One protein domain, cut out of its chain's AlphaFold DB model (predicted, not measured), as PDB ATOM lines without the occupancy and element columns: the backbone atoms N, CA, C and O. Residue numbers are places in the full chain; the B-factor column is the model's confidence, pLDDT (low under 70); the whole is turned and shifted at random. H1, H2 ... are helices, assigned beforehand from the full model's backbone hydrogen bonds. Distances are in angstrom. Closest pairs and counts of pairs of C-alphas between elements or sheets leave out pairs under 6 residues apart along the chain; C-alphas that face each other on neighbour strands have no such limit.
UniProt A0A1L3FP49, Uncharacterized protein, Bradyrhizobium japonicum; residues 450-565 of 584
ATOM      1  N   HIS A 450     116.646  43.326  95.979       90.75
ATOM      2  CA  HIS A 450     115.573  43.958  95.206       90.75
ATOM      3  C   HIS A 450     114.643  44.846  96.040       90.75
ATOM      4  O   HIS A 450     113.598  45.240  95.528       90.75
ATOM      5  N   SER A 451     115.010  45.185  97.284       94.31
ATOM      6  CA  SER A 451     114.260  46.156  98.090       94.31
ATOM      7  C   SER A 451     114.223  47.511  97.396       94.31
ATOM      8  O   SER A 451     115.259  48.022  96.980       94.31
ATOM      9  N   ARG A 452     113.056  48.137  97.312       94.50
ATOM     10  CA  ARG A 452     112.832  49.305  96.450       94.50
ATOM     11  C   ARG A 452     112.944  50.642  97.167       94.50
ATOM     12  O   ARG A 452     113.111  51.662  96.504       94.50
ATOM     13  N   PHE A 453     112.847  50.658  98.497       94.25
ATOM     14  CA  PHE A 453     112.645  51.894  99.267       94.25
ATOM     15  C   PHE A 453     113.621  52.082 100.430       94.25
ATOM     16  O   PHE A 453     113.328  52.827 101.363       94.25
ATOM     17  N   LYS A 454     114.797  51.445 100.378       95.19
ATOM     18  CA  LYS A 454     115.839  51.627 101.397       95.19
ATOM     19  C   LYS A 454     116.208  53.115 101.531       95.19
ATOM     20  O   LYS A 454     116.727  53.698 100.576       95.19
ATOM     21  N   PRO A 455     116.011  53.742 102.703       94.12
ATOM     22  CA  PRO A 455     116.156  55.192 102.838       94.12
ATOM     23  C   PRO A 455     117.614  55.666 102.884       94.12
ATOM     24  O   PRO A 455     117.905  56.841 102.654       94.12
ATOM     25  N   ASN A 456     118.550  54.762 103.172       94.06
ATOM     26  CA  ASN A 456     119.991  54.999 103.123       94.06
ATOM     27  C   ASN A 456     120.630  54.593 101.783       94.06
ATOM     28  O   ASN A 456     121.835  54.756 101.644       94.06
ATOM     29  N   TYR A 457     119.854  54.079 100.820       96.19
ATOM     30  CA  TYR A 457     120.339  53.715  99.491       96.19
ATOM     31  C   TYR A 457     120.006  54.826  98.487       96.19
ATOM     32  O   TYR A 457     118.873  54.968  98.020       96.19
ATOM     33  N   TRP A 458     120.997  55.666  98.197       94.94
ATOM     34  CA  TRP A 458     120.814  56.926  97.473       94.94
ATOM     35  C   TRP A 458     121.181  56.793  96.002       94.94
ATOM     36  O   TRP A 458     122.258  57.192  95.578       94.94
ATOM     37  N   SER A 459     120.295  56.169  95.234       97.06
ATOM     38  CA  SER A 459     120.564  55.773  93.855       97.06
ATOM     39  C   SER A 459     119.305  55.846  93.010       97.06
ATOM     40  O   SER A 459     118.237  55.493  93.508       97.06
ATOM     41  N   VAL A 460     119.414  56.188  91.718       97.50
ATOM     42  CA  VAL A 460     118.277  56.077  90.779       97.50
ATOM     43  C   VAL A 460     117.706  54.663  90.692       97.50
ATOM     44  O   VAL A 460     116.561  54.517  90.280       97.50
ATOM     45  N   MET A 461     118.460  53.638  91.105       97.56
ATOM     46  CA  MET A 461     117.959  52.263  91.205       97.56
ATOM     47  C   MET A 461     116.860  52.107  92.266       97.56
ATOM     48  O   MET A 461     116.045  51.197  92.181       97.56
ATOM     49  N   SER A 462     116.802  52.996  93.257       96.69
ATOM     50  CA  SER A 462     115.755  53.009  94.278       96.69
ATOM     51  C   SER A 462     114.485  53.673  93.746       96.69
ATOM     52  O   SER A 462     114.525  54.760  93.160       96.69
ATOM     53  N   TYR A 463     113.319  53.092  94.029       95.44
ATOM     54  CA  TYR A 463     112.031  53.715  93.695       95.44
ATOM     55  C   TYR A 463     111.759  54.952  94.557       95.44
ATOM     56  O   TYR A 463     110.979  55.822  94.166       95.44
ATOM     57  N   ALA A 464     112.468  55.105  95.682       94.00
ATOM     58  CA  ALA A 464     112.478  56.356  96.432       94.00
ATOM     59  C   ALA A 464     113.124  57.522  95.648       94.00
ATOM     60  O   ALA A 464     112.966  58.671  96.069       94.00
ATOM     61  N   TRP A 465     113.829  57.244  94.536       94.25
ATOM     62  CA  TRP A 465     114.552  58.208  93.693       94.25
ATOM     63  C   TRP A 465     113.997  58.336  92.270       94.25
ATOM     64  O   TRP A 465     113.677  59.455  91.870       94.25
ATOM     65  N   GLN A 466     113.889  57.233  91.514       93.81
ATOM     66  CA  GLN A 466     113.691  57.223  90.047       93.81
ATOM     67  C   GLN A 466     112.609  58.204  89.553       93.81
ATOM     68  O   GLN A 466     112.830  58.950  88.603       93.81
ATOM     69  N   LEU A 467     111.453  58.251  90.227       94.12
ATOM     70  CA  LEU A 467     110.305  59.095  89.856       94.12
ATOM     71  C   LEU A 467     109.914  60.107  90.941       94.12
ATOM     72  O   LEU A 467     108.822  60.675  90.903       94.12
ATOM     73  N   ARG A 468     110.786  60.364  91.923       93.56
ATOM     74  CA  ARG A 468     110.431  61.091  93.154       93.56
ATOM     75  C   ARG A 468     109.862  62.496  92.914       93.56
ATOM     76  O   ARG A 468     108.963  62.906  93.648       93.56
ATOM     77  N   MET A 469     110.327  63.222  91.887       89.69
ATOM     78  CA  MET A 469     109.774  64.545  91.517       89.69
ATOM     79  C   MET A 469     108.282  64.503  91.187       89.69
ATOM     80  O   MET A 469     107.567  65.465  91.449       89.69
ATOM     81  N   SER A 470     107.838  63.400  90.591       91.56
ATOM     82  CA  SER A 470     106.493  63.225  90.043       91.56
ATOM     83  C   SER A 470     105.517  62.610  91.046       91.56
ATOM     84  O   SER A 470     104.331  62.502  90.763       91.56
ATOM     85  N   GLN A 471     106.008  62.198  92.215       94.50
ATOM     86  CA  GLN A 471     105.201  61.536  93.234       94.50
ATOM     87  C   GLN A 471     104.381  62.527  94.075       94.50
ATOM     88  O   GLN A 471     104.573  63.745  94.019       94.50
ATOM     89  N   SER A 472     103.450  62.017  94.878       95.44
ATOM     90  CA  SER A 472     102.703  62.846  95.830       95.44
ATOM     91  C   SER A 472     103.562  63.265  97.030       95.44
ATOM     92  O   SER A 472     104.550  62.608  97.364       95.44
ATOM     93  N   ASP A 473     103.154  64.326  97.733       95.06
ATOM     94  CA  ASP A 473     103.800  64.723  98.993       95.06
ATOM     95  C   ASP A 473     103.736  63.591 100.030       95.06
ATOM     96  O   ASP A 473     104.716  63.316 100.718       95.06
ATOM     97  N   ALA A 474     102.609  62.871 100.084       94.12
ATOM     98  CA  ALA A 474     102.425  61.724 100.970       94.12
ATOM     99  C   ALA A 474     103.411  60.584 100.664       94.12
ATOM    100  O   ALA A 474     103.978  60.004 101.588       94.12
ATOM    101  N   PHE A 475     103.668  60.295  99.384       94.19
ATOM    102  CA  PHE A 475     104.685  59.319  98.984       94.19
ATOM    103  C   PHE A 475     106.077  59.750  99.460       94.19
ATOM    104  O   PHE A 475     106.805  58.959 100.053       94.19
ATOM    105  N   ARG A 476     106.451  61.018  99.246       93.75
ATOM    106  CA  ARG A 476     107.771  61.524  99.651       93.75
ATOM    107  C   ARG A 476     107.979  61.500 101.165       93.75
ATOM    108  O   ARG A 476     109.082  61.180 101.602       93.75
ATOM    109  N   GLN A 477     106.927  61.763 101.945       89.81
ATOM    110  CA  GLN A 477     106.942  61.592 103.403       89.81
ATOM    111  C   GLN A 477     107.107  60.124 103.819       89.81
ATOM    112  O   GLN A 477     107.818  59.836 104.776       89.81
ATOM    113  N   LEU A 478     106.448  59.198 103.113       89.69
ATOM    114  CA  LEU A 478     106.475  57.771 103.437       89.69
ATOM    115  C   LEU A 478     107.814  57.102 103.093       89.69
ATOM    116  O   LEU A 478     108.228  56.183 103.798       89.69
ATOM    117  N   HIS A 479     108.485  57.570 102.039       92.56
ATOM    118  CA  HIS A 479     109.739  57.008 101.537       92.56
ATOM    119  C   HIS A 479     110.872  58.040 101.663       92.56
ATOM    120  O   HIS A 479     111.191  58.734 100.686       92.56
ATOM    121  N   PRO A 480     111.464  58.197 102.862       91.56
ATOM    122  CA  PRO A 480     112.505  59.187 103.095       91.56
ATOM    123  C   PRO A 480     113.810  58.840 102.370       91.56
ATOM    124  O   PRO A 480     114.114  57.683 102.104       91.56
ATOM    125  N   THR A 481     114.596  59.866 102.055       93.06
ATOM    126  CA  THR A 481     115.896  59.755 101.378       93.06
ATOM    127  C   THR A 481     116.783  60.950 101.742       93.06
ATOM    128  O   THR A 481     116.312  61.897 102.372       93.06
ATOM    129  N   CYS A 482     118.055  60.960 101.326       91.62
ATOM    130  CA  CYS A 482     118.858  62.178 101.390       91.62
ATOM    131  C   CYS A 482     118.417  63.183 100.318       91.62
ATOM    132  O   CYS A 482     118.866  63.133  99.172       91.62
ATOM    133  N   THR A 483     117.568  64.135 100.703       89.94
ATOM    134  CA  THR A 483     117.074  65.197  99.812       89.94
ATOM    135  C   THR A 483     118.205  66.081  99.288       89.94
ATOM    136  O   THR A 483     118.204  66.431  98.112       89.94
ATOM    137  N   ARG A 484     119.224  66.370 100.107       87.12
ATOM    138  CA  ARG A 484     120.387  67.182  99.701       87.12
ATOM    139  C   ARG A 484     121.163  66.574  98.537       87.12
ATOM    140  O   ARG A 484     121.514  67.293  97.608       87.12
ATOM    141  N   ILE A 485     121.385  65.260  98.565       89.06
ATOM    142  CA  ILE A 485     122.065  64.541  97.481       89.06
ATOM    143  C   ILE A 485     121.115  64.397  96.289       89.06
ATOM    144  O   ILE A 485     121.492  64.725  95.171       89.06
ATOM    145  N   TYR A 486     119.852  64.021  96.520       92.25
ATOM    146  CA  TYR A 486     118.866  63.865  95.446       92.25
ATOM    147  C   TYR A 486     118.635  65.151  94.636       92.25
ATOM    148  O   TYR A 486     118.500  65.110  93.411       92.25
ATOM    149  N   TYR A 487     118.549  66.301  95.306       90.19
ATOM    150  CA  TYR A 487     118.340  67.594  94.662       90.19
ATOM    151  C   TYR A 487     119.635  68.307  94.297       90.19
ATOM    152  O   TYR A 487     119.573  69.219  93.477       90.19
ATOM    153  N   ALA A 488     120.772  67.926  94.887       87.12
ATOM    154  CA  ALA A 488     122.078  68.544  94.666       87.12
ATOM    155  C   ALA A 488     122.048  70.085  94.745       87.12
ATOM    156  O   ALA A 488     122.725  70.780  93.987       87.12
ATOM    157  N   ALA A 489     121.224  70.626  95.644       84.44
ATOM    158  CA  ALA A 489     121.004  72.056  95.795       84.44
ATOM    159  C   ALA A 489     120.939  72.434  97.278       84.44
ATOM    160  O   ALA A 489     120.307  71.749  98.083       84.44
ATOM    161  N   ASP A 490     121.600  73.537  97.630       76.88
ATOM    162  CA  ASP A 490     121.629  74.030  99.005       76.88
ATOM    163  C   ASP A 490     120.222  74.442  99.468       76.88
ATOM    164  O   ASP A 490     119.487  75.122  98.744       76.88
ATOM    165  N   GLY A 491     119.828  73.993 100.661       76.62
ATOM    166  CA  GLY A 491     118.486  74.208 101.217       76.62
ATOM    167  C   GLY A 491     117.340  73.457 100.518       76.62
ATOM    168  O   GLY A 491     116.176  73.808 100.724       76.62
ATOM    169  N   ALA A 492     117.626  72.449  99.684       85.00
ATOM    170  CA  ALA A 492     116.606  71.630  99.028       85.00
ATOM    171  C   ALA A 492     116.048  70.532  99.957       85.00
ATOM    172  O   ALA A 492     116.307  69.340  99.782       85.00
ATOM    173  N   ASP A 493     115.267  70.953 100.953       84.81
ATOM    174  CA  ASP A 493     114.616  70.072 101.926       84.81
ATOM    175  C   ASP A 493     113.123  69.878 101.615       84.81
ATOM    176  O   ASP A 493     112.393  70.833 101.336       84.81
ATOM    177  N   GLU A 494     112.650  68.634 101.703       90.94
ATOM    178  CA  GLU A 494     111.242  68.284 101.484       90.94
ATOM    179  C   GLU A 494     110.413  68.465 102.757       90.94
ATOM    180  O   GLU A 494     110.111  67.518 103.488       90.94
ATOM    181  N   VAL A 495     110.022  69.705 103.040       88.06
ATOM    182  CA  VAL A 495     109.173  70.005 104.198       88.06
ATOM    183  C   VAL A 495     107.785  69.400 103.982       88.06
ATOM    184  O   VAL A 495     107.070  69.790 103.060       88.06
ATOM    185  N   ASN A 496     107.399  68.449 104.839       86.81
ATOM    186  CA  ASN A 496     106.168  67.660 104.698       86.81
ATOM    187  C   ASN A 496     106.049  67.020 103.305       86.81
ATOM    188  O   ASN A 496     104.975  67.014 102.705       86.81
ATOM    189  N   GLY A 497     107.161  66.531 102.753       90.00
ATOM    190  CA  GLY A 497     107.183  65.913 101.431       90.00
ATOM    191  C   GLY A 497     106.901  66.870 100.275       90.00
ATOM    192  O   GLY A 497     106.803  66.399  99.153       90.00
ATOM    193  N   ALA A 498     106.773  68.182 100.485       92.69
ATOM    194  CA  ALA A 498     106.626  69.122  99.380       92.69
ATOM    195  C   ALA A 498     107.933  69.202  98.577       92.69
ATOM    196  O   ALA A 498     109.015  69.298  99.158       92.69
ATOM    197  N   VAL A 499     107.840  69.205  97.243       91.69
ATOM    198  CA  VAL A 499     109.017  69.410  96.383       91.69
ATOM    199  C   VAL A 499     109.644  70.780  96.702       91.69
ATOM    200  O   VAL A 499     108.921  71.784  96.716       91.69
ATOM    201  N   PRO A 500     110.967  70.867  96.938       90.44
ATOM    202  CA  PRO A 500     111.622  72.132  97.237       90.44
ATOM    203  C   PRO A 500     111.507  73.117  96.072       90.44
ATOM    204  O   PRO A 500     111.464  72.741  94.902       90.44
ATOM    205  N   LYS A 501     111.523  74.418  96.377       86.81
ATOM    206  CA  LYS A 501     111.503  75.472  95.344       86.81
ATOM    207  C   LYS A 501     112.793  75.530  94.525       86.81
ATOM    208  O   LYS A 501     112.776  76.025  93.402       86.81
ATOM    209  N   VAL A 502     113.900  75.074  95.106       82.38
ATOM    210  CA  VAL A 502     115.212  75.008  94.464       82.38
ATOM    211  C   VAL A 502     115.548  73.538  94.273       82.38
ATOM    212  O   VAL A 502     115.625  72.793  95.244       82.38
ATOM    213  N   THR A 503     115.717  73.122  93.023       87.56
ATOM    214  CA  THR A 503     116.056  71.740  92.674       87.56
ATOM    215  C   THR A 503     117.138  71.737  91.608       87.56
ATOM    216  O   THR A 503     117.129  72.570  90.700       87.56
ATOM    217  N   GLY A 504     118.086  70.815  91.732       85.88
ATOM    218  CA  GLY A 504     119.016  70.455  90.675       85.88
ATOM    219  C   GLY A 504     118.479  69.306  89.822       85.88
ATOM    220  O   GLY A 504     117.572  68.561  90.212       85.88
ATOM    221  N   LEU A 505     119.081  69.155  88.644       84.56
ATOM    222  CA  LEU A 505     118.752  68.109  87.675       84.56
ATOM    223  C   LEU A 505     119.614  66.845  87.849       84.56
ATOM    224  O   LEU A 505     119.534  65.933  87.034       84.56
ATOM    225  N   VAL A 506     120.421  66.776  88.911       84.31
ATOM    226  CA  VAL A 506     121.311  65.639  89.160       84.31
ATOM    227  C   VAL A 506     120.488  64.369  89.376       84.31
ATOM    228  O   VAL A 506     119.552  64.333  90.183       84.31
ATOM    229  N   ILE A 507     120.847  63.343  88.614       93.44
ATOM    230  CA  ILE A 507     120.507  61.944  88.843       93.44
ATOM    231  C   ILE A 507     121.828  61.219  89.102       93.44
ATOM    232  O   ILE A 507     122.849  61.614  88.541       93.44
ATOM    233  N   ASP A 508     121.829  60.226  89.986       95.06
ATOM    234  CA  ASP A 508     123.075  59.601  90.427       95.06
ATOM    235  C   ASP A 508     122.862  58.165  90.906       95.06
ATOM    236  O   ASP A 508     121.768  57.793  91.347       95.06
ATOM    237  N   TYR A 509     123.918  57.362  90.837       97.31
ATOM    238  CA  TYR A 509     123.977  56.109  91.561       97.31
ATOM    239  C   TYR A 509     124.642  56.318  92.919       97.31
ATOM    240  O   TYR A 509     125.409  57.254  93.121       97.31
ATOM    241  N   SER A 510     124.376  55.413  93.859       96.56
ATOM    242  CA  SER A 510     124.945  55.555  95.192       96.56
ATOM    243  C   SER A 510     126.463  55.387  95.159       96.56
ATOM    244  O   SER A 510     127.005  54.425  94.606       96.56
ATOM    245  N   GLU A 511     127.155  56.308  95.820       95.69
ATOM    246  CA  GLU A 511     128.584  56.214  96.110       95.69
ATOM    247  C   GLU A 511     128.882  55.366  97.363       95.69
ATOM    248  O   GLU A 511     130.048  55.156  97.707       95.69
ATOM    249  N   GLY A 512     127.852  54.855  98.053       95.06
ATOM    250  CA  GLY A 512     127.987  54.009  99.241       95.06
ATOM    251  C   GLY A 512     128.273  54.780 100.530       95.06
ATOM    252  O   GLY A 512     129.067  54.306 101.338       95.06
ATOM    253  N   MET A 513     127.699  55.976 100.694       94.25
ATOM    254  CA  MET A 513     127.920  56.862 101.849       94.25
ATOM    255  C   MET A 513     126.866  56.734 102.957       94.25
ATOM    256  O   MET A 513     127.085  57.215 104.074       94.25
ATOM    257  N   GLY A 514     125.721  56.121 102.662       94.06
ATOM    258  CA  GLY A 514     124.587  56.007 103.567       94.06
ATOM    259  C   GLY A 514     124.926  55.240 104.856       94.06
ATOM    260  O   GLY A 514     125.645  54.239 104.817       94.06
ATOM    261  N   PRO A 515     124.432  55.692 106.025       92.88
ATOM    262  CA  PRO A 515     124.652  55.002 107.295       92.88
ATOM    263  C   PRO A 515     123.945  53.650 107.338       92.88
ATOM    264  O   PRO A 515     122.850  53.504 106.800       92.88
ATOM    265  N   GLU A 516     124.536  52.666 108.020       93.44
ATOM    266  CA  GLU A 516     123.824  51.432 108.369       93.44
ATOM    267  C   GLU A 516     122.659  51.774 109.307       93.44
ATOM    268  O   GLU A 516     122.841  52.451 110.322       93.44
ATOM    269  N   LEU A 517     121.464  51.290 108.975       93.75
ATOM    270  CA  LEU A 517     120.280  51.419 109.817       93.75
ATOM    271  C   LEU A 517     119.966  50.060 110.436       93.75
ATOM    272  O   LEU A 517     119.898  49.049 109.738       93.75
ATOM    273  N   VAL A 518     119.760  50.043 111.749       92.75
ATOM    274  CA  VAL A 518     119.387  48.840 112.499       92.75
ATOM    275  C   VAL A 518     117.910  48.981 112.888       92.75
ATOM    276  O   VAL A 518     117.602  49.686 113.856       92.75
ATOM    277  N   PRO A 519     116.975  48.414 112.107       89.12
ATOM    278  CA  PRO A 519     115.545  48.492 112.393       89.12
ATOM    279  C   PRO A 519     115.163  47.595 113.580       89.12
ATOM    280  O   PRO A 519     115.915  46.713 113.990       89.12
ATOM    281  N   ASN A 520     113.966  47.810 114.131       87.00
ATOM    282  CA  ASN A 520     113.349  46.957 115.162       87.00
ATOM    283  C   ASN A 520     114.186  46.691 116.440       87.00
ATOM    284  O   ASN A 520     113.895  45.745 117.174       87.00
ATOM    285  N   ALA A 521     115.192  47.520 116.737       89.44
ATOM    286  CA  ALA A 521     116.138  47.289 117.836       89.44
ATOM    287  C   ALA A 521     116.323  48.489 118.788       89.44
ATOM    288  O   ALA A 521     117.257  48.499 119.588       89.44
ATOM    289  N   GLY A 522     115.457  49.506 118.727       88.44
ATOM    290  CA  GLY A 522     115.552  50.687 119.594       88.44
ATOM    291  C   GLY A 522     116.776  51.560 119.306       88.44
ATOM    292  O   GLY A 522     117.313  52.193 120.213       88.44
ATOM    293  N   SER A 523     117.263  51.553 118.066       91.81
ATOM    294  CA  SER A 523     118.517  52.194 117.636       91.81
ATOM    295  C   SER A 523     118.324  53.353 116.664       91.81
ATOM    296  O   SER A 523     119.285  54.065 116.378       91.81
ATOM    297  N   LEU A 524     117.110  53.565 116.152       94.50
ATOM    298  CA  LEU A 524     116.845  54.605 115.162       94.50
ATOM    299  C   LEU A 524     116.686  55.956 115.854       94.50
ATOM    300  O   LEU A 524     115.786  56.132 116.669       94.50
ATOM    301  N   ASN A 525     117.555  56.910 115.527       94.75
ATOM    302  CA  ASN A 525     117.485  58.267 116.058       94.75
ATOM    303  C   ASN A 525     116.707  59.168 115.092       94.75
ATOM    304  O   ASN A 525     117.208  59.526 114.027       94.75
ATOM    305  N   GLU A 526     115.498  59.561 115.484       94.94
ATOM    306  CA  GLU A 526     114.600  60.369 114.653       94.94
ATOM    307  C   GLU A 526     115.105  61.795 114.406       94.94
ATOM    308  O   GLU A 526     114.793  62.380 113.375       94.94
ATOM    309  N   LYS A 527     115.944  62.352 115.290       93.88
ATOM    310  CA  LYS A 527     116.538  63.691 115.101       93.88
ATOM    311  C   LYS A 527     117.663  63.705 114.077       93.88
ATOM    312  O   LYS A 527     117.895  64.734 113.453       93.88
ATOM    313  N   VAL A 528     118.385  62.593 113.952       91.81
ATOM    314  CA  VAL A 528     119.415  62.416 112.918       91.81
ATOM    315  C   VAL A 528     118.760  62.022 111.597       91.81
ATOM    316  O   VAL A 528     119.131  62.549 110.551       91.81
ATOM    317  N   GLY A 529     117.783  61.110 111.665       91.56
ATOM    318  CA  GLY A 529     117.014  60.619 110.528       91.56
ATOM    319  C   GLY A 529     117.899  60.181 109.361       91.56
ATOM    320  O   GLY A 529     118.849  59.420 109.545       91.56
ATOM    321  N   VAL A 530     117.579  60.647 108.156       90.69
ATOM    322  CA  VAL A 530     118.314  60.307 106.930       90.69
ATOM    323  C   VAL A 530     119.109  61.520 106.480       90.69
ATOM    324  O   VAL A 530     118.535  62.569 106.205       90.69
ATOM    325  N   CYS A 531     120.432  61.379 106.364       88.12
ATOM    326  CA  CYS A 531     121.303  62.458 105.877       88.12
ATOM    327  C   CYS A 531     121.236  63.747 106.725       88.12
ATOM    328  O   CYS A 531     121.499  64.841 106.224       88.12
ATOM    329  N   GLY A 532     120.877  63.624 108.009       87.56
ATOM    330  CA  GLY A 532     120.689  64.755 108.922       87.56
ATOM    331  C   GLY A 532     119.291  65.376 108.881       87.56
ATOM    332  O   GLY A 532     119.037  66.318 109.630       87.56
ATOM    333  N   SER A 533     118.390  64.866 108.036       87.94
ATOM    334  CA  SER A 533     116.987  65.277 107.994       87.94
ATOM    335  C   SER A 533     116.169  64.422 108.964       87.94
ATOM    336  O   SER A 533     116.139  63.202 108.782       87.94
ATOM    337  N   PRO A 534     115.496  65.021 109.969       91.38
ATOM    338  CA  PRO A 534     114.708  64.273 110.940       91.38
ATOM    339  C   PRO A 534     113.590  63.455 110.294       91.38
ATOM    340  O   PRO A 534     112.896  63.962 109.415       91.38
ATOM    341  N   ILE A 535     113.389  62.224 110.767       91.19
ATOM    342  CA  ILE A 535     112.357  61.295 110.288       91.19
ATOM    343  C   ILE A 535     111.616  60.722 111.492       91.19
ATOM    344  O   ILE A 535     112.256  60.174 112.382       91.19
ATOM    345  N   ASP A 536     110.288  60.814 111.482       91.62
ATOM    346  CA  ASP A 536     109.409  60.078 112.396       91.62
ATOM    347  C   ASP A 536     109.324  58.622 111.907       91.62
ATOM    348  O   ASP A 536     108.529  58.272 111.029       91.62
ATOM    349  N   TRP A 537     110.238  57.786 112.398       92.81
ATOM    350  CA  TRP A 537     110.382  56.395 111.979       92.81
ATOM    351  C   TRP A 537     109.201  55.553 112.458       92.81
ATOM    352  O   TRP A 537     108.746  54.662 111.735       92.81
ATOM    353  N   ASN A 538     108.714  55.806 113.676       92.31
ATOM    354  CA  ASN A 538     107.632  55.025 114.279       92.31
ATOM    355  C   ASN A 538     106.222  55.534 113.902       92.31
ATOM    356  O   ASN A 538     105.236  54.845 114.177       92.31
ATOM    357  N   LYS A 539     106.142  56.679 113.213       90.44
ATOM    358  CA  LYS A 539     104.929  57.311 112.673       90.44
ATOM    359  C   LYS A 539     103.928  57.711 113.758       90.44
ATOM    360  O   LYS A 539     102.715  57.630 113.540       90.44
ATOM    361  N   ASN A 540     104.405  58.115 114.934       92.62
ATOM    362  CA  ASN A 540     103.547  58.550 116.040       92.62
ATOM    363  C   ASN A 540     103.142  60.038 115.957       92.62
ATOM    364  O   ASN A 540     102.345  60.503 116.776       92.62
ATOM    365  N   GLY A 541     103.647  60.768 114.958       90.62
ATOM    366  CA  GLY A 541     103.349  62.171 114.693       90.62
ATOM    367  C   GLY A 541     104.275  63.164 115.400       90.62
ATOM    368  O   GLY A 541     104.016  64.368 115.332       90.62
ATOM    369  N   VAL A 542     105.330  62.707 116.080       92.81
ATOM    370  CA  VAL A 542     106.346  63.558 116.712       92.81
ATOM    371  C   VAL A 542     107.751  63.018 116.449       92.81
ATOM    372  O   VAL A 542     107.942  61.830 116.286       92.81
ATOM    373  N   ILE A 543     108.752  63.903 116.439       95.25
ATOM    374  CA  ILE A 543     110.162  63.487 116.411       95.25
ATOM    375  C   ILE A 543     110.599  63.174 117.842       95.25
ATOM    376  O   ILE A 543     110.797  64.082 118.661       95.25
ATOM    377  N   ASP A 544     110.752  61.891 118.144       96.50
ATOM    378  CA  ASP A 544     111.134  61.390 119.450       96.50
ATOM    379  C   ASP A 544     112.542  61.845 119.864       96.50
ATOM    380  O   ASP A 544     113.482  62.015 119.081       96.50
ATOM    381  N   SER A 545     112.702  62.070 121.170       94.06
ATOM    382  CA  SER A 545     114.004  62.429 121.749       94.06
ATOM    383  C   SER A 545     114.894  61.225 122.044       94.06
ATOM    384  O   SER A 545     116.096  61.406 122.234       94.06
ATOM    385  N   GLN A 546     114.292  60.040 122.122       95.38
ATOM    386  CA  GLN A 546     114.951  58.763 122.360       95.38
ATOM    387  C   GLN A 546     114.989  57.962 121.064       95.38
ATOM    388  O   GLN A 546     114.216  58.223 120.145       95.38
ATOM    389  N   ASN A 547     115.872  56.971 121.005       96.56
ATOM    390  CA  ASN A 547     115.885  56.057 119.876       96.56
ATOM    391  C   ASN A 547     114.625  55.183 119.866       96.56
ATOM    392  O   ASN A 547     114.121  54.789 120.921       96.56
ATOM    393  N   VAL A 548     114.159  54.836 118.670       96.06
ATOM    394  CA  VAL A 548     112.911  54.097 118.461       96.06
ATOM    395  C   VAL A 548     113.147  52.773 117.734       96.06
ATOM    396  O   VAL A 548     114.189  52.540 117.113       96.06
ATOM    397  N   SER A 549     112.152  51.890 117.823       94.31
ATOM    398  CA  SER A 549     112.043  50.685 117.000       94.31
ATOM    399  C   SER A 549     111.021  50.923 115.902       94.31
ATOM    400  O   SER A 549     109.870  51.229 116.198       94.31
ATOM    401  N   ALA A 550     111.431  50.738 114.652       93.19
ATOM    402  CA  ALA A 550     110.539  50.801 113.506       93.19
ATOM    403  C   ALA A 550     111.029  49.897 112.371       93.19
ATOM    404  O   ALA A 550     112.208  49.522 112.323       93.19
ATOM    405  N   VAL A 551     110.114  49.608 111.446       91.88
ATOM    406  CA  VAL A 551     110.430  49.066 110.123       91.88
ATOM    407  C   VAL A 551     110.970  50.203 109.261       91.88
ATOM    408  O   VAL A 551     110.342  51.253 109.152       91.88
ATOM    409  N   VAL A 552     112.138  49.983 108.662       90.56
ATOM    410  CA  VAL A 552     112.847  50.978 107.838       90.56
ATOM    411  C   VAL A 552     112.780  50.631 106.350       90.56
ATOM    412  O   VAL A 552     112.806  51.525 105.512       90.56
ATOM    413  N   ASP A 553     112.678  49.342 106.032       91.12
ATOM    414  CA  ASP A 553     112.505  48.819 104.681       91.12
ATOM    415  C   ASP A 553     111.241  47.955 104.667       91.12
ATOM    416  O   ASP A 553     111.164  46.940 105.358       91.12
ATOM    417  N   GLU A 554     110.218  48.398 103.942       88.94
ATOM    418  CA  GLU A 554     108.929  47.705 103.874       88.94
ATOM    419  C   GLU A 554     108.973  46.429 103.029       88.94
ATOM    420  O   GLU A 554     108.160  45.532 103.250       88.94
ATOM    421  N   ASP A 555     109.944  46.323 102.117       92.25
ATOM    422  CA  ASP A 555     110.160  45.115 101.320       92.25
ATOM    423  C   ASP A 555     110.871  44.029 102.138       92.25
ATOM    424  O   ASP A 555     110.696  42.837 101.890       92.25
ATOM    425  N   GLU A 556     111.615  44.431 103.174       91.19
ATOM    426  CA  GLU A 556     112.297  43.535 104.108       91.19
ATOM    427  C   GLU A 556     112.018  43.925 105.576       91.19
ATOM    428  O   GLU A 556     112.927  44.291 106.326       91.19
ATOM    429  N   PRO A 557     110.772  43.781 106.069       90.69
ATOM    430  CA  PRO A 557     110.368  44.285 107.388       90.69
ATOM    431  C   PRO A 557     111.053  43.575 108.565       90.69
ATOM    432  O   PRO A 557     111.003  44.047 109.703       90.69
ATOM    433  N   THR A 558     111.682  42.428 108.296       90.44
ATOM    434  CA  THR A 558     112.434  41.618 109.264       90.44
ATOM    435  C   THR A 558     113.948  41.751 109.108       90.44
ATOM    436  O   THR A 558     114.685  41.065 109.820       90.44
ATOM    437  N   ALA A 559     114.424  42.622 108.207       88.88
ATOM    438  CA  ALA A 559     115.844  42.894 108.055       88.88
ATOM    439  C   ALA A 559     116.438  43.266 109.414       88.88
ATOM    440  O   ALA A 559     115.893  44.089 110.138       88.88
ATOM    441  N   VAL A 560     117.566  42.659 109.774       91.75
ATOM    442  CA  VAL A 560     118.303  43.038 110.992       91.75
ATOM    443  C   VAL A 560     119.153  44.287 110.772       91.75
ATOM    444  O   VAL A 560     119.544  44.950 111.729       91.75
ATOM    445  N   LYS A 561     119.453  44.590 109.505       92.56
ATOM    446  CA  LYS A 561     120.271  45.712 109.054       92.56
ATOM    447  C   LYS A 561     119.825  46.135 107.664       92.56
ATOM    448  O   LYS A 561     119.581  45.281 106.817       92.56
ATOM    449  N   VAL A 562     119.815  47.436 107.419       94.25
ATOM    450  CA  VAL A 562     119.635  48.029 106.094       94.25
ATOM    451  C   VAL A 562     120.906  48.800 105.764       94.25
ATOM    452  O   VAL A 562     121.339  49.653 106.538       94.25
ATOM    453  N   THR A 563     121.528  48.489 104.633       94.12
ATOM    454  CA  THR A 563     122.825  49.041 104.215       94.12
ATOM    455  C   THR A 563     122.718  49.710 102.851       94.12
ATOM    456  O   THR A 563     121.909  49.305 102.015       94.12
ATOM    457  N   ASP A 564     123.542  50.737 102.658       95.62
ATOM    458  CA  ASP A 564     123.801  51.338 101.353       95.62
ATOM    459  C   ASP A 564     124.699  50.414 100.504       95.62
ATOM    460  O   ASP A 564     125.284  49.447 101.001       95.62
ATOM    461  N   TYR A 565     124.826  50.719  99.215       96.19
ATOM    462  CA  TYR A 565     125.639  49.974  98.265       96.19
ATOM    463  C   TYR A 565     126.329  50.922  97.273       96.19
ATOM    464  O   TYR A 565     125.633  51.648  96.568       96.19
TER     465      TYR A 565
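Overview. This is residues 450 to 565 of the 584 residues of an uncharacterized protein of Bradyrhizobium japonicum (UniProt A0A1L3FP49). This domain has little regular structure: it is a body of winding loops, with three short helices, H1, H2 and H3, gathered toward one end of its longest axis. The stretch after H3 first passes round that end, and residues 516 to 552 then form the opposite end in loops. Of 116 printed residues, the three named helices hold 15, with no named strand; the class is all helix. The whole is compact, with a radius of gyration of the C-alphas of 13.3 A and spans of 37 by 29 by 22 A.

Along the chain. After residues 450 to 462, H1 covers residues 463 to 466, 5.3 A long, beginning at C-alpha 463 (112.031, 53.715, 93.695). H2, residues 473 to 478, measures 8.7 A. H3, residues 483 to 487, measures 5.8 A and ends at C-alpha 487 (118.340, 67.594, 94.662).

Arrangement. H1 and H2 are close but not clearly touching; their closest C-alphas, of Ala 464 and Arg 476, are 7.7 A apart. H1 and H3 are also close but not clearly touching, with Trp 465 and Tyr 486 closest, their C-alphas 7.3 A apart. H2 and H3 are apart. Every O i to N i+4 pair is within hydrogen-bond range in H2 and H3; H1 is too short for such a pair, and its 1 O i to N i+3 pair is not within range.

Size, cuts and confidence. The farthest C-alphas, of Leu 505 and Ala 521, are 36.7 A apart. The printed part has no cut. The link from H1 to H2 is short and that from H2 to H3 tight. Residues 488 to 565 hold no named element. Mean pLDDT of the printed part is 91.8, and no printed residue is under 70.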